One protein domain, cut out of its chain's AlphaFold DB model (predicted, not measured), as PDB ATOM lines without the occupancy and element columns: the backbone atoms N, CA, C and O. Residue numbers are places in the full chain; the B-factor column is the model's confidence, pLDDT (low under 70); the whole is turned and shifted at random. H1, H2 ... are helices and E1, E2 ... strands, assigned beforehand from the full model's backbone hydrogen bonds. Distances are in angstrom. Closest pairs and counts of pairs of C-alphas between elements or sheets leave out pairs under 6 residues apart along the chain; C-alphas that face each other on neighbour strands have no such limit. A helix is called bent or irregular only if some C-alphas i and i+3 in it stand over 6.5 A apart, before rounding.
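What this domain is: This is residues 46 to 208 of the 220 residues of the protein "CYTOSOL_AP domain-containing protein" of Echinostoma caproni (UniProt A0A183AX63). Three helices, H1, H2 and H4, run side by side as a bundle, and a two-stranded ribbon, E1 and E2, lies along the side made by H2 and H4, with the long H1 on the far side of H4 from it. Long loops run out to both ends of the longest axis, and the small helix H3 sits off one end of the ribbon. The printed part has 163 residues, with four named helices and two named strands in the order H1, H2, E1, H3, E2, H4; the sheet, E1 - E2, is antiparallel. The class is mostly helix, though under half of the residues are in named elements. The whole is compact, with a radius of gyration of the C-alphas of 17.0 A and spans of 53 by 39 by 24 A.

How they stand to each other: Start with the bundle, three helices side by side: H1, residues 46 to 67, H2, residues 75 to 85, and H4, residues 167 to 187. H1 and H4 touch, closest at the C-alphas of Gly 58 and Gly 179, 4.0 A apart, and run opposite ways at a shallow tilt of 26 degrees. H2 is close to H1 but not clearly touching, closest at the C-alphas of Ile 65 and Ile 78, 6.9 A. H2 is likewise close to H4 but not clearly touching, closest at the C-alphas of Glu 85 and Lys 182, 7.2 A. Next look at E1, residues 91 to 97, and E2, residues 120 to 126, antiparallel neighbours at 165 degrees; N 94 and O 123 are within hydrogen-bond range at 2.9 A, and N 123 and O 94 at 2.7 A. The closest C-alphas of E2 and H4 are those of Tyr 126 and Leu 184, 7.2 A. Residues 120 to 121 of E2 also pair, antiparallel, with residues 206 to 207. H3, residues 104 to 110, is apart from H1, H2 and H4. In H1 and H2 every O i to N i+4 pair is within hydrogen-bond range; in H3 it is 2 of 3, in H4 13 of 17.

Where its parts are: Find C-alpha 46 at (75.478, -73.691, 32.355); from there H1 runs 30.2 A to C-alpha 67. H2 is 15.4 A long, E1 19.7 A, H3 9.8 A and E2 19.2 A. H4 runs 31.9 A to C-alpha 187 at (65.114, -72.242, 40.290); it is irregular, with C-alphas 170 and 173 7.2 A apart, and has a kink of 41 degrees near residue 174.

The domain as a whole: The two C-alphas farthest apart are those of Lys 133 and Gly 161, 56.1 A. The printed part has no cut. The link from E2 to H4, 40 residues, is long. Look for pLDDT under 70 at residues 128 to 141 and 191 to 208.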
ATOM      1  N   GLU A  46      76.356 -72.675  31.769       85.50
ATOM      2  CA  GLU A  46      75.478 -73.691  32.355       85.50
ATOM      3  C   GLU A  46      74.375 -73.039  33.188       85.50
ATOM      4  O   GLU A  46      73.190 -73.343  33.017       85.50
ATOM      5  N   LYS A  47      74.737 -72.079  34.043       87.81
ATOM      6  CA  LYS A  47      73.770 -71.333  34.851       87.81
ATOM      7  C   LYS A  47      72.835 -70.483  33.997       87.81
ATOM      8  O   LYS A  47      71.646 -70.373  34.321       87.81
ATOM      9  N   LEU A  48      73.342 -69.882  32.921       88.12
ATOM     10  CA  LEU A  48      72.536 -69.104  31.983       88.12
ATOM     11  C   LEU A  48      71.506 -69.995  31.279       88.12
ATOM     12  O   LEU A  48      70.315 -69.680  31.304       88.12
ATOM     13  N   VAL A  49      71.946 -71.118  30.705       88.94
ATOM     14  CA  VAL A  49      71.077 -72.083  30.015       88.94
ATOM     15  C   VAL A  49      70.046 -72.663  30.977       88.94
ATOM     16  O   VAL A  49      68.864 -72.713  30.642       88.94
ATOM     17  N   HIS A  50      70.456 -73.030  32.193       91.31
ATOM     18  CA  HIS A  50      69.538 -73.511  33.222       91.31
ATOM     19  C   HIS A  50      68.478 -72.457  33.570       91.31
ATOM     20  O   HIS A  50      67.289 -72.759  33.640       91.31
ATOM     21  N   THR A  51      68.883 -71.195  33.730       92.12
ATOM     22  CA  THR A  51      67.955 -70.098  34.033       92.12
ATOM     23  C   THR A  51      66.972 -69.858  32.889       92.12
ATOM     24  O   THR A  51      65.768 -69.736  33.127       92.12
ATOM     25  N   ALA A  52      67.459 -69.842  31.647       93.31
ATOM     26  CA  ALA A  52      66.625 -69.720  30.457       93.31
ATOM     27  C   ALA A  52      65.618 -70.877  30.359       93.31
ATOM     28  O   ALA A  52      64.434 -70.638  30.124       93.31
ATOM     29  N   TRP A  53      66.063 -72.109  30.619       94.38
ATOM     30  CA  TRP A  53      65.203 -73.289  30.662       94.38
ATOM     31  C   TRP A  53      64.089 -73.147  31.702       94.38
ATOM     32  O   TRP A  53      62.918 -73.334  31.378       94.38
ATOM     33  N   CYS A  54      64.419 -72.751  32.936       94.81
ATOM     34  CA  CYS A  54      63.414 -72.553  33.979       94.81
ATOM     35  C   CYS A  54      62.381 -71.485  33.597       94.81
ATOM     36  O   CYS A  54      61.189 -71.689  33.828       94.81
ATOM     37  N   ILE A  55      62.819 -70.367  33.005       96.12
ATOM     38  CA  ILE A  55      61.925 -69.303  32.526       96.12
ATOM     39  C   ILE A  55      60.996 -69.831  31.430       96.12
ATOM     40  O   ILE A  55      59.790 -69.588  31.490       96.12
ATOM     41  N   GLU A  56      61.524 -70.565  30.450       96.69
ATOM     42  CA  GLU A  56      60.711 -71.128  29.369       96.69
ATOM     43  C   GLU A  56      59.728 -72.189  29.868       96.69
ATOM     44  O   GLU A  56      58.587 -72.201  29.416       96.69
ATOM     45  N   GLU A  57      60.090 -72.996  30.866       96.25
ATOM     46  CA  GLU A  57      59.155 -73.913  31.526       96.25
ATOM     47  C   GLU A  57      58.001 -73.167  32.213       96.25
ATOM     48  O   GLU A  57      56.839 -73.567  32.108       96.25
ATOM     49  N   GLY A  58      58.281 -72.027  32.849       96.25
ATOM     50  CA  GLY A  58      57.237 -71.139  33.365       96.25
ATOM     51  C   GLY A  58      56.344 -70.557  32.273       96.25
ATOM     52  O   GLY A  58      55.116 -70.542  32.400       96.25
ATOM     53  N   ARG A  59      56.944 -70.100  31.168       97.38
ATOM     54  CA  ARG A  59      56.203 -69.576  30.010       97.38
ATOM     55  C   ARG A  59      55.364 -70.657  29.341       97.38
ATOM     56  O   ARG A  59      54.268 -70.337  28.888       97.38
ATOM     57  N   ARG A  60      55.848 -71.900  29.285       97.75
ATOM     58  CA  ARG A  60      55.107 -73.063  28.786       97.75
ATOM     59  C   ARG A  60      53.832 -73.244  29.594       97.75
ATOM     60  O   ARG A  60      52.761 -73.149  29.013       97.75
ATOM     61  N   VAL A  61      53.930 -73.347  30.921       95.88
ATOM     62  CA  VAL A  61      52.759 -73.458  31.815       95.88
ATOM     63  C   VAL A  61      51.780 -72.294  31.619       95.88
ATOM     64  O   VAL A  61      50.576 -72.506  31.460       95.88
ATOM     65  N   ALA A  62      52.277 -71.055  31.563       95.62
ATOM     66  CA  ALA A  62      51.425 -69.884  31.357       95.62
ATOM     67  C   ALA A  62      50.724 -69.882  29.982       95.62
ATOM     68  O   ALA A  62      49.573 -69.455  29.871       95.62
ATOM     69  N   ARG A  63      51.396 -70.355  28.926       96.31
ATOM     70  CA  ARG A  63      50.834 -70.463  27.570       96.31
ATOM     71  C   ARG A  63      49.868 -71.631  27.437       96.31
ATOM     72  O   ARG A  63      48.834 -71.452  26.802       96.31
ATOM     73  N   ASP A  64      50.175 -72.769  28.047       95.62
ATOM     74  CA  ASP A  64      49.310 -73.947  28.071       95.62
ATOM     75  C   ASP A  64      47.963 -73.580  28.696       95.62
ATOM     76  O   ASP A  64      46.918 -73.879  28.124       95.62
ATOM     77  N   ILE A  65      47.974 -72.843  29.811       93.50
ATOM     78  CA  ILE A  65      46.748 -72.347  30.441       93.50
ATOM     79  C   ILE A  65      46.129 -71.229  29.595       93.50
ATOM     80  O   ILE A  65      45.015 -71.379  29.108       93.50
ATOM     81  N   GLY A  66      46.823 -70.105  29.401       91.69
ATOM     82  CA  GLY A  66      46.231 -68.881  28.843       91.69
ATOM     83  C   GLY A  66      45.913 -68.922  27.345       91.69
ATOM     84  O   GLY A  66      45.079 -68.149  26.877       91.69
ATOM     85  N   GLY A  67      46.589 -69.781  26.581       91.62
ATOM     86  CA  GLY A  67      46.402 -69.929  25.139       91.62
ATOM     87  C   GLY A  67      45.398 -71.007  24.742       91.62
ATOM     88  O   GLY A  67      44.937 -70.983  23.603       91.62
ATOM     89  N   SER A  68      45.064 -71.928  25.649       91.12
ATOM     90  CA  SER A  68      44.103 -72.993  25.368       91.12
ATOM     91  C   SER A  68      42.662 -72.497  25.415       91.12
ATOM     92  O   SER A  68      42.320 -71.513  26.092       91.12
ATOM     93  N   ASP A  69      41.812 -73.231  24.704       89.62
ATOM     94  CA  ASP A  69      40.368 -73.073  24.738       89.62
ATOM     95  C   ASP A  69      39.820 -73.288  26.166       89.62
ATOM     96  O   ASP A  69      40.470 -73.922  27.011       89.62
ATOM     97  N   PRO A  70      38.666 -72.680  26.475       85.31
ATOM     98  CA  PRO A  70      38.123 -72.680  27.826       85.31
ATOM     99  C   PRO A  70      37.621 -74.060  28.287       85.31
ATOM    100  O   PRO A  70      37.716 -74.340  29.479       85.31
ATOM    101  N   GLU A  71      37.239 -74.958  27.369       87.12
ATOM    102  CA  GLU A  71      36.816 -76.323  27.712       87.12
ATOM    103  C   GLU A  71      38.012 -77.179  28.153       87.12
ATOM    104  O   GLU A  71      37.996 -77.830  29.204       87.12
ATOM    105  N   ARG A  72      39.102 -77.157  27.373       89.50
ATOM    106  CA  ARG A  72      40.334 -77.896  27.671       89.50
ATOM    107  C   ARG A  72      40.973 -77.414  28.963       89.50
ATOM    108  O   ARG A  72      41.382 -78.236  29.782       89.50
ATOM    109  N   MET A  73      41.058 -76.099  29.145       89.81
ATOM    110  CA  MET A  73      41.607 -75.465  30.345       89.81
ATOM    111  C   MET A  73      40.503 -74.810  31.174       89.81
ATOM    112  O   MET A  73      40.599 -73.636  31.539       89.81
ATOM    113  N   CYS A  74      39.471 -75.592  31.497       86.81
ATOM    114  CA  CYS A  74      38.457 -75.206  32.472       86.81
ATOM    115  C   CYS A  74      39.043 -75.177  33.893       86.81
ATOM    116  O   CYS A  74      40.144 -75.682  34.137       86.81
ATOM    117  N   ALA A  75      38.309 -74.618  34.859       85.81
ATOM    118  CA  ALA A  75      38.817 -74.417  36.217       85.81
ATOM    119  C   ALA A  75      39.358 -75.703  36.865       85.81
ATOM    120  O   ALA A  75      40.499 -75.748  37.330       85.81
ATOM    121  N   ASN A  76      38.575 -76.781  36.800       87.00
ATOM    122  CA  ASN A  76      38.944 -78.090  37.341       87.00
ATOM    123  C   ASN A  76      40.160 -78.707  36.628       87.00
ATOM    124  O   ASN A  76      41.016 -79.335  37.267       87.00
ATOM    125  N   ASN A  77      40.268 -78.506  35.313       90.94
ATOM    126  CA  ASN A  77      41.386 -79.011  34.522       90.94
ATOM    127  C   ASN A  77      42.672 -78.237  34.816       90.94
ATOM    128  O   ASN A  77      43.716 -78.862  34.973       90.94
ATOM    129  N   ILE A  78      42.602 -76.911  34.985       91.62
ATOM    130  CA  ILE A  78      43.751 -76.090  35.398       91.62
ATOM    131  C   ILE A  78      44.265 -76.548  36.766       91.62
ATOM    132  O   ILE A  78      45.468 -76.740  36.937       91.62
ATOM    133  N   VAL A  79      43.368 -76.774  37.734       90.69
ATOM    134  CA  VAL A  79      43.732 -77.295  39.064       90.69
ATOM    135  C   VAL A  79      44.454 -78.641  38.941       90.69
ATOM    136  O   VAL A  79      45.502 -78.844  39.552       90.69
ATOM    137  N   SER A  80      43.917 -79.561  38.142       92.62
ATOM    138  CA  SER A  80      44.505 -80.892  37.946       92.62
ATOM    139  C   SER A  80      45.860 -80.830  37.236       92.62
ATOM    140  O   SER A  80      46.804 -81.501  37.648       92.62
ATOM    141  N   TYR A  81      45.979 -79.980  36.220       94.00
ATOM    142  CA  TYR A  81      47.215 -79.734  35.483       94.00
ATOM    143  C   TYR A  81      48.312 -79.160  36.392       94.00
ATOM    144  O   TYR A  81      49.427 -79.682  36.423       94.00
ATOM    145  N   LEU A  82      47.991 -78.153  37.210       93.19
ATOM    146  CA  LEU A  82      48.963 -77.528  38.111       93.19
ATOM    147  C   LEU A  82      49.424 -78.451  39.239       93.19
ATOM    148  O   LEU A  82      50.598 -78.405  39.602       93.19
ATOM    149  N   LYS A  83      48.563 -79.348  39.738       92.38
ATOM    150  CA  LYS A  83      48.978 -80.392  40.695       92.38
ATOM    151  C   LYS A  83      50.099 -81.270  40.139       92.38
ATOM    152  O   LYS A  83      51.004 -81.645  40.880       92.38
ATOM    153  N   VAL A  84      50.049 -81.590  38.845       94.12
ATOM    154  CA  VAL A  84      51.096 -82.372  38.174       94.12
ATOM    155  C   VAL A  84      52.348 -81.519  37.975       94.12
ATOM    156  O   VAL A  84      53.438 -81.921  38.385       94.12
ATOM    157  N   GLU A  85      52.195 -80.321  37.410       93.81
ATOM    158  CA  GLU A  85      53.314 -79.433  37.069       93.81
ATOM    159  C   GLU A  85      54.107 -78.931  38.289       93.81
ATOM    160  O   GLU A  85      55.312 -78.688  38.169       93.81
ATOM    161  N   LEU A  86      53.458 -78.796  39.453       90.50
ATOM    162  CA  LEU A  86      54.040 -78.271  40.698       90.50
ATOM    163  C   LEU A  86      54.326 -79.354  41.755       90.50
ATOM    164  O   LEU A  86      54.652 -79.034  42.896       90.50
ATOM    165  N   SER A  87      54.276 -80.636  41.389       85.94
ATOM    166  CA  SER A  87      54.488 -81.780  42.298       85.94
ATOM    167  C   SER A  87      55.881 -81.862  42.964       85.94
ATOM    168  O   SER A  87      56.088 -82.684  43.855       85.94
ATOM    169  N   GLY A  88      56.833 -80.995  42.596       76.75
ATOM    170  CA  GLY A  88      58.225 -80.987  43.075       76.75
ATOM    171  C   GLY A  88      58.453 -80.535  44.529       76.75
ATOM    172  O   GLY A  88      59.604 -80.359  44.934       76.75
ATOM    173  N   GLY A  89      57.390 -80.323  45.311       73.38
ATOM    174  CA  GLY A  89      57.428 -80.158  46.774       73.38
ATOM    175  C   GLY A  89      57.883 -78.793  47.309       73.38
ATOM    176  O   GLY A  89      57.695 -78.514  48.488       73.38
ATOM    177  N   SER A  90      58.447 -77.922  46.474       83.56
ATOM    178  CA  SER A  90      58.809 -76.547  46.859       83.56
ATOM    179  C   SER A  90      57.633 -75.571  46.808       83.56
ATOM    180  O   SER A  90      57.729 -74.472  47.344       83.56
ATOM    181  N   VAL A  91      56.536 -75.948  46.148       86.94
ATOM    182  CA  VAL A  91      55.306 -75.157  46.073       86.94
ATOM    183  C   VAL A  91      54.174 -75.967  46.690       86.94
ATOM    184  O   VAL A  91      53.898 -77.085  46.263       86.94
ATOM    185  N   LEU A  92      53.533 -75.401  47.705       87.19
ATOM    186  CA  LEU A  92      52.290 -75.894  48.269       87.19
ATOM    187  C   LEU A  92      51.131 -75.330  47.452       87.19
ATOM    188  O   LEU A  92      51.127 -74.157  47.089       87.19
ATOM    189  N   MET A  93      50.160 -76.184  47.160       87.44
ATOM    190  CA  MET A  93      48.976 -75.832  46.394       87.44
ATOM    191  C   MET A  93      47.738 -76.257  47.176       87.44
ATOM    192  O   MET A  93      47.537 -77.446  47.417       87.44
ATOM    193  N   ASP A  94      46.899 -75.289  47.521       87.12
ATOM    194  CA  ASP A  94      45.573 -75.500  48.095       87.12
ATOM    195  C   ASP A  94      44.524 -74.956  47.124       87.12
ATOM    196  O   ASP A  94      44.577 -73.801  46.725       87.12
ATOM    197  N   ALA A  95      43.595 -75.792  46.680       87.31
ATOM    198  CA  ALA A  95      42.541 -75.385  45.758       87.31
ATOM    199  C   ALA A  95      41.195 -75.679  46.405       87.31
ATOM    200  O   ALA A  95      40.893 -76.832  46.716       87.31
ATOM    201  N   GLN A  96      40.392 -74.634  46.585       86.06
ATOM    202  CA  GLN A  96      39.092 -74.706  47.236       86.06
ATOM    203  C   GLN A  96      37.999 -74.214  46.281       86.06
ATOM    204  O   GLN A  96      38.246 -73.303  45.486       86.06
ATOM    205  N   PRO A  97      36.778 -74.773  46.358       88.62
ATOM    206  CA  PRO A  97      35.621 -74.179  45.700       88.62
ATOM    207  C   PRO A  97      35.419 -72.721  46.133       88.62
ATOM    208  O   PRO A  97      35.854 -72.313  47.213       88.62
ATOM    209  N   VAL A  98      34.729 -71.936  45.307       86.00
ATOM    210  CA  VAL A  98      34.390 -70.552  45.654       86.00
ATOM    211  C   VAL A  98      33.406 -70.536  46.832       86.00
ATOM    212  O   VAL A  98      32.255 -70.943  46.711       86.00
ATOM    213  N   ASP A  99      33.872 -70.064  47.987       88.25
ATOM    214  CA  ASP A  99      33.056 -69.863  49.189       88.25
ATOM    215  C   ASP A  99      32.444 -68.452  49.171       88.25
ATOM    216  O   ASP A  99      33.172 -67.460  49.177       88.25
ATOM    217  N   GLU A 100      31.114 -68.349  49.174       90.25
ATOM    218  CA  GLU A 100      30.383 -67.072  49.121       90.25
ATOM    219  C   GLU A 100      30.637 -66.161  50.330       90.25
ATOM    220  O   GLU A 100      30.663 -64.939  50.192       90.25
ATOM    221  N   LYS A 101      30.874 -66.726  51.518       93.25
ATOM    222  CA  LYS A 101      31.147 -65.939  52.729       93.25
ATOM    223  C   LYS A 101      32.553 -65.357  52.699       93.25
ATOM    224  O   LYS A 101      32.758 -64.237  53.162       93.25
ATOM    225  N   ARG A 102      33.525 -66.118  52.186       86.69
ATOM    226  CA  ARG A 102      34.932 -65.689  52.096       86.69
ATOM    227  C   ARG A 102      35.202 -64.826  50.866       86.69
ATOM    228  O   ARG A 102      35.988 -63.887  50.945       86.69
ATOM    229  N   TYR A 103      34.548 -65.132  49.748       86.50
ATOM    230  CA  TYR A 103      34.775 -64.520  48.440       86.50
ATOM    231  C   TYR A 103      33.449 -64.107  47.776       86.50
ATOM    232  O   TYR A 103      33.123 -64.597  46.692       86.50
ATOM    233  N   PRO A 104      32.690 -63.167  48.371       89.12
ATOM    234  CA  PRO A 104      31.357 -62.801  47.886       89.12
ATOM    235  C   PRO A 104      31.371 -62.287  46.441       89.12
ATOM    236  O   PRO A 104      30.501 -62.631  45.649       89.12
ATOM    237  N   LEU A 105      32.397 -61.519  46.053       86.62
ATOM    238  CA  LEU A 105      32.521 -61.007  44.683       86.62
ATOM    239  C   LEU A 105      32.847 -62.107  43.665       86.62
ATOM    240  O   LEU A 105      32.355 -62.059  42.543       86.62
ATOM    241  N   ALA A 106      33.643 -63.108  44.049       85.00
ATOM    242  CA  ALA A 106      33.924 -64.244  43.175       85.00
ATOM    243  C   ALA A 106      32.687 -65.145  43.036       85.00
ATOM    244  O   ALA A 106      32.396 -65.602  41.936       85.00
ATOM    245  N   ALA A 107      31.921 -65.341  44.114       87.56
ATOM    246  CA  ALA A 107      30.683 -66.121  44.095       87.56
ATOM    247  C   ALA A 107      29.605 -65.497  43.192       87.56
ATOM    248  O   ALA A 107      28.883 -66.205  42.492       87.56
ATOM    249  N   VAL A 108      29.537 -64.161  43.145       87.19
ATOM    250  CA  VAL A 108      28.658 -63.406  42.232       87.19
ATOM    251  C   VAL A 108      28.984 -63.649  40.754       87.19
ATOM    252  O   VAL A 108      28.080 -63.567  39.926       87.19
ATOM    253  N   VAL A 109      30.238 -63.952  40.421       85.06
ATOM    254  CA  VAL A 109      30.639 -64.330  39.059       85.06
ATOM    255  C   VAL A 109      30.416 -65.831  38.842       85.06
ATOM    256  O   VAL A 109      29.804 -66.226  37.860       85.06
ATOM    257  N   ASP A 110      30.819 -66.668  39.801       85.38
ATOM    258  CA  ASP A 110      30.729 -68.134  39.722       85.38
ATOM    259  C   ASP A 110      29.294 -68.676  39.581       85.38
ATOM    260  O   ASP A 110      29.058 -69.720  38.965       85.38
ATOM    261  N   ARG A 111      28.300 -67.948  40.110       85.06
ATOM    262  CA  ARG A 111      26.877 -68.287  39.930       85.06
ATOM    263  C   ARG A 111      26.417 -68.229  38.468       85.06
ATOM    264  O   ARG A 111      25.412 -68.861  38.160       85.06
ATOM    265  N   GLY A 112      27.101 -67.466  37.606       79.81
ATOM    266  CA  GLY A 112      26.777 -67.325  36.178       79.81
ATOM    267  C   GLY A 112      27.107 -68.571  35.358       79.81
ATOM    268  O   GLY A 112      26.815 -68.649  34.174       79.81
ATOM    269  N   SER A 113      27.708 -69.569  35.991       78.69
ATOM    270  CA  SER A 113      28.304 -70.697  35.297       78.69
ATOM    271  C   SER A 113      27.511 -71.984  35.475       78.69
ATOM    272  O   SER A 113      26.677 -72.117  36.377       78.69
ATOM    273  N   SER A 114      27.803 -72.988  34.652       76.94
ATOM    274  CA  SER A 114      27.231 -74.321  34.830       76.94
ATOM    275  C   SER A 114      27.834 -75.037  36.048       76.94
ATOM    276  O   SER A 114      28.953 -74.756  36.485       76.94
ATOM    277  N   SER A 115      27.113 -76.021  36.596       74.44
ATOM    278  CA  SER A 115      27.609 -76.833  37.719       74.44
ATOM    279  C   SER A 115      28.896 -77.602  37.393       74.44
ATOM    280  O   SER A 115      29.680 -77.882  38.295       74.44
ATOM    281  N   LYS A 116      29.130 -77.919  36.113       75.12
ATOM    282  CA  LYS A 116      30.318 -78.639  35.634       75.12
ATOM    283  C   LYS A 116      31.567 -77.759  35.596       75.12
ATOM    284  O   LYS A 116      32.670 -78.278  35.764       75.12
ATOM    285  N   ASN A 117      31.384 -76.451  35.419       79.62
ATOM    286  CA  ASN A 117      32.481 -75.513  35.210       79.62
ATOM    287  C   ASN A 117      32.806 -74.666  36.443       79.62
ATOM    288  O   ASN A 117      33.710 -73.850  36.351       79.62
ATOM    289  N   ARG A 118      32.142 -74.893  37.588       84.50
ATOM    290  CA  ARG A 118      32.348 -74.161  38.855       84.50
ATOM    291  C   ARG A 118      33.811 -73.828  39.139       84.50
ATOM    292  O   ARG A 118      34.719 -74.642  38.961       84.50
ATOM    293  N   GLY A 119      34.001 -72.605  39.602       84.31
ATOM    294  CA  GLY A 119      35.285 -71.984  39.783       84.31
ATOM    295  C   GLY A 119      36.017 -72.530  40.992       84.31
ATOM    296  O   GLY A 119      35.479 -73.253  41.835       84.31
ATOM    297  N   SER A 120      37.282 -72.163  41.091       86.81
ATOM    298  CA  SER A 120      38.122 -72.506  42.231       86.81
ATOM    299  C   SER A 120      38.973 -71.315  42.630       86.81
ATOM    300  O   SER A 120      39.518 -70.605  41.781       86.81
ATOM    301  N   ILE A 121      39.104 -71.124  43.937       86.56
ATOM    302  CA  ILE A 121      40.110 -70.255  44.527       86.56
ATOM    303  C   ILE A 121      41.321 -71.124  44.817       86.56
ATOM    304  O   ILE A 121      41.274 -72.035  45.644       86.56
ATOM    305  N   MET A 122      42.400 -70.860  44.098       86.56
ATOM    306  CA  MET A 122      43.665 -71.548  44.308       86.56
ATOM    307  C   MET A 122      44.553 -70.715  45.231       86.56
ATOM    308  O   MET A 122      44.454 -69.505  45.239       86.56
ATOM    309  N   HIS A 123      45.391 -71.353  46.026       87.44
ATOM    310  CA  HIS A 123      46.397 -70.751  46.884       87.44
ATOM    311  C   HIS A 123      47.701 -71.475  46.605       87.44
ATOM    312  O   HIS A 123      47.847 -72.645  46.950       87.44
ATOM    313  N   LEU A 124      48.617 -70.807  45.904       87.00
ATOM    314  CA  LEU A 124      49.977 -71.310  45.708       87.00
ATOM    315  C   LEU A 124      50.894 -70.601  46.685       87.00
ATOM    316  O   LEU A 124      50.854 -69.376  46.738       87.00
ATOM    317  N   GLU A 125      51.709 -71.367  47.401       85.06
ATOM    318  CA  GLU A 125      52.693 -70.888  48.365       85.06
ATOM    319  C   GLU A 125      54.050 -71.524  48.069       85.06
ATOM    320  O   GLU A 125      54.177 -72.742  47.991       85.06
ATOM    321  N   TYR A 126      55.090 -70.708  47.915       84.38
ATOM    322  CA  TYR A 126      56.447 -71.194  47.686       84.38
ATOM    323  C   TYR A 126      57.208 -71.238  49.010       84.38
ATOM    324  O   TYR A 126      57.298 -70.247  49.727       84.38
ATOM    325  N   SER A 127      57.770 -72.402  49.314       73.06
ATOM    326  CA  SER A 127      58.657 -72.619  50.450       73.06
ATOM    327  C   SER A 127      60.111 -72.578  49.980       73.06
ATOM    328  O   SER A 127      60.598 -73.554  49.408       73.06
ATOM    329  N   GLY A 128      60.798 -71.460  50.231       65.50
ATOM    330  CA  GLY A 128      62.243 -71.319  50.009       65.50
ATOM    331  C   GLY A 128      63.106 -72.209  50.917       65.50
ATOM    332  O   GLY A 128      62.594 -72.904  51.799       65.50
ATOM    333  N   SER A 129      64.428 -72.209  50.689       56.19
ATOM    334  CA  SER A 129      65.382 -72.989  51.500       56.19
ATOM    335  C   SER A 129      65.361 -72.565  52.973       56.19
ATOM    336  O   SER A 129      65.248 -71.385  53.287       56.19
ATOM    337  N   LYS A 130      65.547 -73.543  53.870       52.44
ATOM    338  CA  LYS A 130      65.532 -73.406  55.340       52.44
ATOM    339  C   LYS A 130      66.677 -72.560  55.920       52.44
ATOM    340  O   LYS A 130      66.730 -72.367  57.130       52.44
ATOM    341  N   ASP A 131      67.603 -72.101  55.083       53.12
ATOM    342  CA  ASP A 131      68.825 -71.421  55.522       53.12
ATOM    343  C   ASP A 131      68.621 -69.915  55.778       53.12
ATOM    344  O   ASP A 131      69.464 -69.273  56.409       53.12
ATOM    345  N   GLY A 132      67.494 -69.351  55.327       52.25
ATOM    346  CA  GLY A 132      67.112 -67.963  55.580       52.25
ATOM    347  C   GLY A 132      66.579 -67.778  56.999       52.25
ATOM    348  O   GLY A 132      65.456 -68.169  57.311       52.25
ATOM    349  N   LYS A 133      67.371 -67.159  57.882       49.47
ATOM    350  CA  LYS A 133      66.911 -66.804  59.233       49.47
ATOM    351  C   LYS A 133      65.797 -65.755  59.141       49.47
ATOM    352  O   LYS A 133      65.944 -64.746  58.455       49.47
ATOM    353  N   THR A 134      64.706 -65.967  59.878       45.75
ATOM    354  CA  THR A 134      63.622 -64.991  60.053       45.75
ATOM    355  C   THR A 134      64.204 -63.639  60.488       45.75
ATOM    356  O   THR A 134      64.767 -63.536  61.576       45.75
ATOM    357  N   GLY A 135      64.103 -62.616  59.631       50.97
ATOM    358  CA  GLY A 135      64.635 -61.271  59.894       50.97
ATOM    359  C   GLY A 135      65.857 -60.856  59.067       50.97
ATOM    360  O   GLY A 135      66.390 -59.777  59.315       50.97
ATOM    361  N   ASP A 136      66.300 -61.657  58.092       54.78
ATOM    362  CA  ASP A 136      67.269 -61.180  57.098       54.78
ATOM    363  C   ASP A 136      66.624 -60.068  56.230       54.78
ATOM    364  O   ASP A 136      65.588 -60.307  55.602       54.78
ATOM    365  N   PRO A 137      67.192 -58.845  56.193       52.62
ATOM    366  CA  PRO A 137      66.665 -57.721  55.414       52.62
ATOM    367  C   PRO A 137      66.611 -57.960  53.893       52.62
ATOM    368  O   PRO A 137      66.068 -57.121  53.177       52.62
ATOM    369  N   GLN A 138      67.150 -59.077  53.389       54.38
ATOM    370  CA  GLN A 138      67.078 -59.479  51.977       54.38
ATOM    371  C   GLN A 138      65.869 -60.364  51.630       54.38
ATOM    372  O   GLN A 138      65.712 -60.769  50.475       54.38
ATOM    373  N   LEU A 139      65.022 -60.683  52.608       57.25
ATOM    374  CA  LEU A 139      63.849 -61.527  52.414       57.25
ATOM    375  C   LEU A 139      62.627 -60.684  52.065       57.25
ATOM    376  O   LEU A 139      62.180 -59.845  52.846       57.25
ATOM    377  N   HIS A 140      62.062 -60.938  50.888       63.44
ATOM    378  CA  HIS A 140      60.903 -60.206  50.391       63.44
ATOM    379  C   HIS A 140      59.658 -61.091  50.359       63.44
ATOM    380  O   HIS A 140      59.642 -62.135  49.705       63.44
ATOM    381  N   ASN A 141      58.592 -60.624  51.008       68.88
ATOM    382  CA  ASN A 141      57.259 -61.192  50.847       68.88
ATOM    383  C   ASN A 141      56.618 -60.595  49.596       68.88
ATOM    384  O   ASN A 141      56.461 -59.378  49.490       68.88
ATOM    385  N   LEU A 142      56.242 -61.453  48.653       75.62
ATOM    386  CA  LEU A 142      55.596 -61.049  47.410       75.62
ATOM    387  C   LEU A 142      54.196 -61.639  47.363       75.62
ATOM    388  O   LEU A 142      54.036 -62.848  47.439       75.62
ATOM    389  N   PHE A 143      53.185 -60.798  47.189       80.88
ATOM    390  CA  PHE A 143      51.815 -61.248  46.962       80.88
ATOM    391  C   PHE A 143      51.462 -60.981  45.509       80.88
ATOM    392  O   PHE A 143      51.500 -59.836  45.057       80.88
ATOM    393  N   LEU A 144      51.140 -62.040  44.768       85.00
ATOM    394  CA  LEU A 144      50.761 -61.940  43.364       85.00
ATOM    395  C   LEU A 144      49.313 -62.388  43.209       85.00
ATOM    396  O   LEU A 144      48.932 -63.481  43.615       85.00
ATOM    397  N   ILE A 145      48.488 -61.548  42.600       87.25
ATOM    398  CA  ILE A 145      47.078 -61.860  42.375       87.25
ATOM    399  C   ILE A 145      46.854 -61.910  40.873       87.25
ATOM    400  O   ILE A 145      47.142 -60.950  40.158       87.25
ATOM    401  N   GLY A 146      46.360 -63.050  40.395       87.62
ATOM    402  CA  GLY A 146      46.079 -63.278  38.986       87.62
ATOM    403  C   GLY A 146      44.584 -63.435  38.746       87.62
ATOM    404  O   GLY A 146      43.962 -64.346  39.286       87.62
ATOM    405  N   LYS A 147      44.007 -62.581  37.897       87.88
ATOM    406  CA  LYS A 147      42.645 -62.775  37.379       87.88
ATOM    407  C   LYS A 147      42.608 -64.034  36.501       87.88
ATOM    408  O   LYS A 147      43.449 -64.180  35.612       87.88
ATOM    409  N   GLY A 148      41.672 -64.940  36.773       88.94
ATOM    410  CA  GLY A 148      41.604 -66.272  36.170       88.94
ATOM    411  C   GLY A 148      40.282 -66.600  35.482       88.94
ATOM    412  O   GLY A 148      39.917 -67.767  35.460       88.94
ATOM    413  N   ILE A 149      39.555 -65.621  34.933       89.38
ATOM    414  CA  ILE A 149      38.264 -65.895  34.277       89.38
ATOM    415  C   ILE A 149      38.506 -66.789  33.057       89.38
ATOM    416  O   ILE A 149      39.192 -66.387  32.114       89.38
ATOM    417  N   VAL A 150      37.981 -68.015  33.076       88.00
ATOM    418  CA  VAL A 150      38.267 -69.015  32.034       88.00
ATOM    419  C   VAL A 150      37.753 -68.555  30.672       88.00
ATOM    420  O   VAL A 150      38.456 -68.701  29.664       88.00
ATOM    421  N   TYR A 151      36.553 -67.974  30.667       88.81
ATOM    422  CA  TYR A 151      35.944 -67.345  29.507       88.81
ATOM    423  C   TYR A 151      34.969 -66.245  29.935       88.81
ATOM    424  O   TYR A 151      33.993 -66.519  30.628       88.81
ATOM    425  N   ASP A 152      35.230 -65.008  29.508       89.75
ATOM    426  CA  ASP A 152      34.390 -63.844  29.817       89.75
ATOM    427  C   ASP A 152      33.405 -63.556  28.668       89.75
ATOM    428  O   ASP A 152      33.769 -62.964  27.646       89.75
ATOM    429  N   THR A 153      32.143 -63.957  28.831       87.00
ATOM    430  CA  THR A 153      31.076 -63.609  27.877       87.00
ATOM    431  C   THR A 153      30.491 -62.222  28.125       87.00
ATOM    432  O   THR A 153      29.815 -61.692  27.246       87.00
ATOM    433  N   GLY A 154      30.783 -61.601  29.273       85.50
ATOM    434  CA  GLY A 154      30.139 -60.389  29.785       85.50
ATOM    435  C   GLY A 154      28.913 -60.650  30.666       85.50
ATOM    436  O   GLY A 154      28.389 -59.711  31.268       85.50
ATOM    437  N   GLY A 155      28.460 -61.901  30.770       85.31
ATOM    438  CA  GLY A 155      27.310 -62.286  31.580       85.31
ATOM    439  C   GLY A 155      26.020 -61.678  31.047       85.31
ATOM    440  O   GLY A 155      25.715 -61.785  29.859       85.31
ATOM    441  N   TYR A 156      25.260 -61.021  31.927       84.12
ATOM    442  CA  TYR A 156      24.025 -60.339  31.527       84.12
ATOM    443  C   TYR A 156      24.294 -59.200  30.528       84.12
ATOM    444  O   TYR A 156      23.531 -59.010  29.582       84.12
ATOM    445  N   ASP A 157      25.417 -58.496  30.694       87.62
ATOM    446  CA  ASP A 157      25.904 -57.484  29.756       87.62
ATOM    447  C   ASP A 157      26.767 -58.147  28.677       87.62
ATOM    448  O   ASP A 157      27.988 -57.978  28.595       87.62
ATOM    449  N   LEU A 158      26.102 -58.954  27.849       89.69
ATOM    450  CA  LEU A 158      26.742 -59.814  26.863       89.69
ATOM    451  C   LEU A 158      27.660 -59.024  25.917       89.69
ATOM    452  O   LEU A 158      27.260 -58.048  25.273       89.69
ATOM    453  N   LYS A 159      28.895 -59.501  25.752       88.19
ATOM    454  CA  LYS A 159      29.845 -58.948  24.783       88.19
ATOM    455  C   LYS A 159      29.383 -59.252  23.361       88.19
ATOM    456  O   LYS A 159      29.550 -60.355  22.851       88.19
ATOM    457  N   VAL A 160      28.856 -58.241  22.682       92.62
ATOM    458  CA  VAL A 160      28.424 -58.328  21.279       92.62
ATOM    459  C   VAL A 160      29.482 -57.788  20.309       92.62
ATOM    460  O   VAL A 160      30.492 -57.208  20.714       92.62
ATOM    461  N   GLY A 161      29.260 -57.987  19.005       90.31
ATOM    462  CA  GLY A 161      30.089 -57.387  17.950       90.31
ATOM    463  C   GLY A 161      31.481 -58.007  17.791       90.31
ATOM    464  O   GLY A 161      32.404 -57.322  17.370       90.31
ATOM    465  N   GLY A 162      31.656 -59.284  18.153       89.44
ATOM    466  CA  GLY A 162      32.938 -59.997  18.029       89.44
ATOM    467  C   GLY A 162      33.911 -59.783  19.194       89.44
ATOM    468  O   GLY A 162      34.934 -60.460  19.263       89.44
ATOM    469  N   ASN A 163      33.565 -58.932  20.165       88.56
ATOM    470  CA  ASN A 163      34.390 -58.662  21.351       88.56
ATOM    471  C   ASN A 163      34.573 -59.882  22.278       88.56
ATOM    472  O   ASN A 163      35.407 -59.854  23.180       88.56
ATOM    473  N   MET A 164      33.813 -60.959  22.057       89.38
ATOM    474  CA  MET A 164      33.880 -62.198  22.834       89.38
ATOM    475  C   MET A 164      34.949 -63.184  22.324       89.38
ATOM    476  O   MET A 164      35.501 -63.954  23.107       89.38
ATOM    477  N   CYS A 165      35.301 -63.154  21.031       85.50
ATOM    478  CA  CYS A 165      36.069 -64.222  20.368       85.50
ATOM    479  C   CYS A 165      37.477 -64.472  20.956       85.50
ATOM    480  O   CYS A 165      38.058 -65.534  20.741       85.50
ATOM    481  N   THR A 166      38.027 -63.536  21.733       89.25
ATOM    482  CA  THR A 166      39.357 -63.646  22.360       89.25
ATOM    483  C   THR A 166      39.321 -63.726  23.886       89.25
ATOM    484  O   THR A 166      40.379 -63.758  24.517       89.25
ATOM    485  N   MET A 167      38.138 -63.780  24.500       90.88
ATOM    486  CA  MET A 167      37.979 -63.702  25.959       90.88
ATOM    487  C   MET A 167      38.368 -64.981  26.709       90.88
ATOM    488  O   MET A 167      38.456 -64.971  27.932       90.88
ATOM    489  N   HIS A 168      38.755 -66.043  25.996       89.12
ATOM    490  CA  HIS A 168      39.470 -67.174  26.598       89.12
ATOM    491  C   HIS A 168      40.819 -66.762  27.206       89.12
ATOM    492  O   HIS A 168      41.384 -67.516  27.993       89.12
ATOM    493  N   ARG A 169      41.364 -65.594  26.844       91.75
ATOM    494  CA  ARG A 169      42.623 -65.070  27.396       91.75
ATOM    495  C   ARG A 169      42.441 -64.297  28.701       91.75
ATOM    496  O   ARG A 169      43.433 -63.873  29.285       91.75
ATOM    497  N   ASP A 170      41.216 -64.138  29.197       90.12
ATOM    498  CA  ASP A 170      40.952 -63.391  30.435       90.12
ATOM    499  C   ASP A 170      41.447 -64.127  31.708       90.12
ATOM    500  O   ASP A 170      41.513 -63.560  32.800       90.12
ATOM    501  N   LYS A 171      41.928 -65.369  31.538       91.00
ATOM    502  CA  LYS A 171      42.682 -66.157  32.527       91.00
ATOM    503  C   LYS A 171      44.203 -65.957  32.488       91.00
ATOM    504  O   LYS A 171      44.919 -66.564  33.286       91.00
ATOM    505  N   CYS A 172      44.739 -65.133  31.582       93.62
ATOM    506  CA  CYS A 172      46.190 -64.966  31.426       93.62
ATOM    507  C   CYS A 172      46.881 -64.384  32.672       93.62
ATOM    508  O   CYS A 172      48.056 -64.671  32.883       93.62
ATOM    509  N   GLY A 173      46.174 -63.617  33.510       91.69
ATOM    510  CA  GLY A 173      46.723 -63.115  34.776       91.69
ATOM    511  C   GLY A 173      47.040 -64.253  35.749       91.69
ATOM    512  O   GLY A 173      48.162 -64.372  36.232       91.69
ATOM    513  N   ALA A 174      46.071 -65.139  35.980       91.25
ATOM    514  CA  ALA A 174      46.248 -66.372  36.743       91.25
ATOM    515  C   ALA A 174      47.307 -67.287  36.115       91.25
ATOM    516  O   ALA A 174      48.154 -67.826  36.825       91.25
ATOM    517  N   ALA A 175      47.306 -67.419  34.786       93.75
ATOM    518  CA  ALA A 175      48.278 -68.236  34.065       93.75
ATOM    519  C   ALA A 175      49.721 -67.732  34.245       93.75
ATOM    520  O   ALA A 175      50.632 -68.533  34.445       93.75
ATOM    521  N   ALA A 176      49.933 -66.412  34.215       94.81
ATOM    522  CA  ALA A 176      51.240 -65.806  34.447       94.81
ATOM    523  C   ALA A 176      51.745 -66.076  35.872       94.81
ATOM    524  O   ALA A 176      52.910 -66.433  36.051       94.81
ATOM    525  N   VAL A 177      50.861 -65.978  36.871       93.06
ATOM    526  CA  VAL A 177      51.189 -66.321  38.262       93.06
ATOM    527  C   VAL A 177      51.547 -67.802  38.387       93.06
ATOM    528  O   VAL A 177      52.591 -68.130  38.943       93.06
ATOM    529  N   ALA A 178      50.754 -68.706  37.814       93.38
ATOM    530  CA  ALA A 178      51.050 -70.138  37.838       93.38
ATOM    531  C   ALA A 178      52.396 -70.474  37.164       93.38
ATOM    532  O   ALA A 178      53.193 -71.244  37.704       93.38
ATOM    533  N   GLY A 179      52.693 -69.838  36.025       94.94
ATOM    534  CA  GLY A 179      53.990 -69.941  35.355       94.94
ATOM    535  C   GLY A 179      55.144 -69.431  36.218       94.94
ATOM    536  O   GLY A 179      56.198 -70.060  36.272       94.94
ATOM    537  N   PHE A 180      54.945 -68.345  36.967       93.81
ATOM    538  CA  PHE A 180      55.936 -67.857  37.925       93.81
ATOM    539  C   PHE A 180      56.220 -68.881  39.035       93.81
ATOM    540  O   PHE A 180      57.383 -69.154  39.326       93.81
ATOM    541  N   PHE A 181      55.198 -69.536  39.596       91.75
ATOM    542  CA  PHE A 181      55.415 -70.618  40.569       91.75
ATOM    543  C   PHE A 181      56.130 -71.827  39.981       91.75
ATOM    544  O   PHE A 181      56.932 -72.452  40.677       91.75
ATOM    545  N   LYS A 182      55.909 -72.136  38.699       94.19
ATOM    546  CA  LYS A 182      56.705 -73.155  38.010       94.19
ATOM    547  C   LYS A 182      58.183 -72.761  37.986       94.19
ATOM    548  O   LYS A 182      59.022 -73.586  38.343       94.19
ATOM    549  N   ILE A 183      58.505 -71.504  37.671       93.88
ATOM    550  CA  ILE A 183      59.886 -70.992  37.707       93.88
ATOM    551  C   ILE A 183      60.470 -71.133  39.115       93.88
ATOM    552  O   ILE A 183      61.565 -71.673  39.265       93.88
ATOM    553  N   LEU A 184      59.731 -70.712  40.147       89.88
ATOM    554  CA  LEU A 184      60.165 -70.842  41.541       89.88
ATOM    555  C   LEU A 184      60.424 -72.298  41.933       89.88
ATOM    556  O   LEU A 184      61.404 -72.584  42.617       89.88
ATOM    557  N   SER A 185      59.589 -73.226  41.458       90.38
ATOM    558  CA  SER A 185      59.749 -74.649  41.756       90.38
ATOM    559  C   SER A 185      61.032 -75.259  41.186       90.38
ATOM    560  O   SER A 185      61.569 -76.212  41.755       90.38
ATOM    561  N   LEU A 186      61.535 -74.691  40.086       91.38
ATOM    562  CA  LEU A 186      62.739 -75.145  39.398       91.38
ATOM    563  C   LEU A 186      63.990 -74.410  39.894       91.38
ATOM    564  O   LEU A 186      64.955 -75.054  40.293       91.38
ATOM    565  N   LEU A 187      63.965 -73.071  39.903       89.19
ATOM    566  CA  LEU A 187      65.114 -72.242  40.290       89.19
ATOM    567  C   LEU A 187      65.415 -72.296  41.784       89.19
ATOM    568  O   LEU A 187      66.564 -72.118  42.176       89.19
ATOM    569  N   LYS A 188      64.380 -72.493  42.604       86.69
ATOM    570  CA  LYS A 188      64.451 -72.524  44.065       86.69
ATOM    571  C   LYS A 188      65.293 -71.378  44.664       86.69
ATOM    572  O   LYS A 188      66.262 -71.639  45.380       86.69
ATOM    573  N   PRO A 189      64.967 -70.103  44.371       80.88
ATOM    574  CA  PRO A 189      65.739 -68.968  44.872       80.88
ATOM    575  C   PRO A 189      65.742 -68.925  46.408       80.88
ATOM    576  O   PRO A 189      64.714 -69.161  47.048       80.88
ATOM    577  N   ALA A 190      66.904 -68.613  46.987       70.12
ATOM    578  CA  ALA A 190      67.126 -68.604  48.435       70.12
ATOM    579  C   ALA A 190      66.616 -67.330  49.134       70.12
ATOM    580  O   ALA A 190      66.369 -67.347  50.331       70.12
ATOM    581  N   ASN A 191      66.442 -66.233  48.393       67.62
ATOM    582  CA  ASN A 191      66.032 -64.921  48.909       67.62
ATOM    583  C   ASN A 191      64.506 -64.704  48.938       67.62
ATOM    584  O   ASN A 191      64.036 -63.615  49.268       67.62
ATOM    585  N   ILE A 192      63.723 -65.722  48.577       65.56
ATOM    586  CA  ILE A 192      62.259 -65.698  48.676       65.56
ATOM    587  C   ILE A 192      61.890 -66.634  49.818       65.56
ATOM    588  O   ILE A 192      61.991 -67.855  49.685       65.56
ATOM    589  N   ASN A 193      61.554 -66.049  50.967       54.16
ATOM    590  CA  ASN A 193      61.482 -66.805  52.206       54.16
ATOM    591  C   ASN A 193      60.208 -67.628  52.358       54.16
ATOM    592  O   ASN A 193      59.129 -67.271  51.886       54.16
ATOM    593  N   ARG A 194      60.375 -68.681  53.155       48.47
ATOM    594  CA  ARG A 194      59.350 -69.329  53.965       48.47
ATOM    595  C   ARG A 194      59.525 -68.811  55.402       48.47
ATOM    596  O   ARG A 194      60.661 -68.728  55.850       48.47
ATOM    597  N   ASP A 195      58.446 -68.424  56.088       42.62
ATOM    598  CA  ASP A 195      58.161 -68.804  57.491       42.62
ATOM    599  C   ASP A 195      57.319 -67.783  58.289       42.62
ATOM    600  O   ASP A 195      57.659 -66.614  58.462       42.62
ATOM    601  N   GLY A 196      56.241 -68.296  58.896       38.16
ATOM    602  CA  GLY A 196      56.187 -68.390  60.363       38.16
ATOM    603  C   GLY A 196      55.889 -67.141  61.197       38.16
ATOM    604  O   GLY A 196      56.100 -67.181  62.405       38.16
ATOM    605  N   GLY A 197      55.375 -66.058  60.616       32.81
ATOM    606  CA  GLY A 197      54.949 -64.890  61.409       32.81
ATOM    607  C   GLY A 197      54.494 -63.668  60.616       32.81
ATOM    608  O   GLY A 197      53.971 -62.721  61.196       32.81
ATOM    609  N   GLY A 198      54.638 -63.695  59.292       34.09
ATOM    610  CA  GLY A 198      54.182 -62.620  58.423       34.09
ATOM    611  C   GLY A 198      54.181 -63.054  56.967       34.09
ATOM    612  O   GLY A 198      55.111 -62.729  56.250       34.09
ATOM    613  N   GLY A 199      53.124 -63.770  56.568       33.16
ATOM    614  CA  GLY A 199      52.617 -63.833  55.194       33.16
ATOM    615  C   GLY A 199      53.413 -64.659  54.167       33.16
ATOM    616  O   GLY A 199      54.457 -64.201  53.719       33.16
ATOM    617  N   PRO A 200      52.893 -65.814  53.713       36.59
ATOM    618  CA  PRO A 200      53.414 -66.515  52.538       36.59
ATOM    619  C   PRO A 200      53.356 -65.670  51.258       36.59
ATOM    620  O   PRO A 200      52.608 -64.695  51.196       36.59
ATOM    621  N   VAL A 201      54.045 -66.099  50.191       43.31
ATOM    622  CA  VAL A 201      53.649 -65.718  48.822       43.31
ATOM    623  C   VAL A 201      52.293 -66.368  48.570       43.31
ATOM    624  O   VAL A 201      52.240 -67.459  48.029       43.31
ATOM    625  N   ILE A 202      51.209 -65.753  49.046       43.91
ATOM    626  CA  ILE A 202      49.843 -66.223  48.823       43.91
ATOM    627  C   ILE A 202      49.408 -65.672  47.485       43.91
ATOM    628  O   ILE A 202      49.433 -64.458  47.255       43.91
ATOM    629  N   THR A 203      48.976 -66.562  46.610       43.38
ATOM    630  CA  THR A 203      48.352 -66.151  45.363       43.38
ATOM    631  C   THR A 203      46.971 -66.719  45.283       43.38
ATOM    632  O   THR A 203      46.810 -67.908  45.480       43.38
ATOM    633  N   SER A 204      45.987 -65.878  44.990       43.09
ATOM    634  CA  SER A 204      44.627 -66.327  44.726       43.09
ATOM    635  C   SER A 204      44.321 -66.195  43.240       43.09
ATOM    636  O   SER A 204      43.805 -65.151  42.836       43.09
ATOM    637  N   PRO A 205      44.638 -67.190  42.383       47.78
ATOM    638  CA  PRO A 205      43.984 -67.286  41.097       47.78
ATOM    639  C   PRO A 205      42.496 -67.501  41.368       47.78
ATOM    640  O   PRO A 205      42.078 -68.565  41.827       47.78
ATOM    641  N   ILE A 206      41.703 -66.458  41.127       48.38
ATOM    642  CA  ILE A 206      40.253 -66.581  41.028       48.38
ATOM    643  C   ILE A 206      40.010 -67.197  39.661       48.38
ATOM    644  O   ILE A 206      39.983 -66.479  38.661       48.38
ATOM    645  N   ILE A 207      39.913 -68.525  39.606       51.38
ATOM    646  CA  ILE A 207      39.517 -69.207  38.384       51.38
ATOM    647  C   ILE A 207      38.000 -69.263  38.396       51.38
ATOM    648  O   ILE A 207      37.431 -70.236  38.881       51.38
ATOM    649  N   THR A 208      37.340 -68.187  37.972       46.34
ATOM    650  CA  THR A 208      35.891 -68.237  37.758       46.34
ATOM    651  C   THR A 208      35.602 -68.842  36.390       46.34
ATOM    652  O   THR A 208      36.444 -68.774  35.486       46.34
TER     653      THR A 208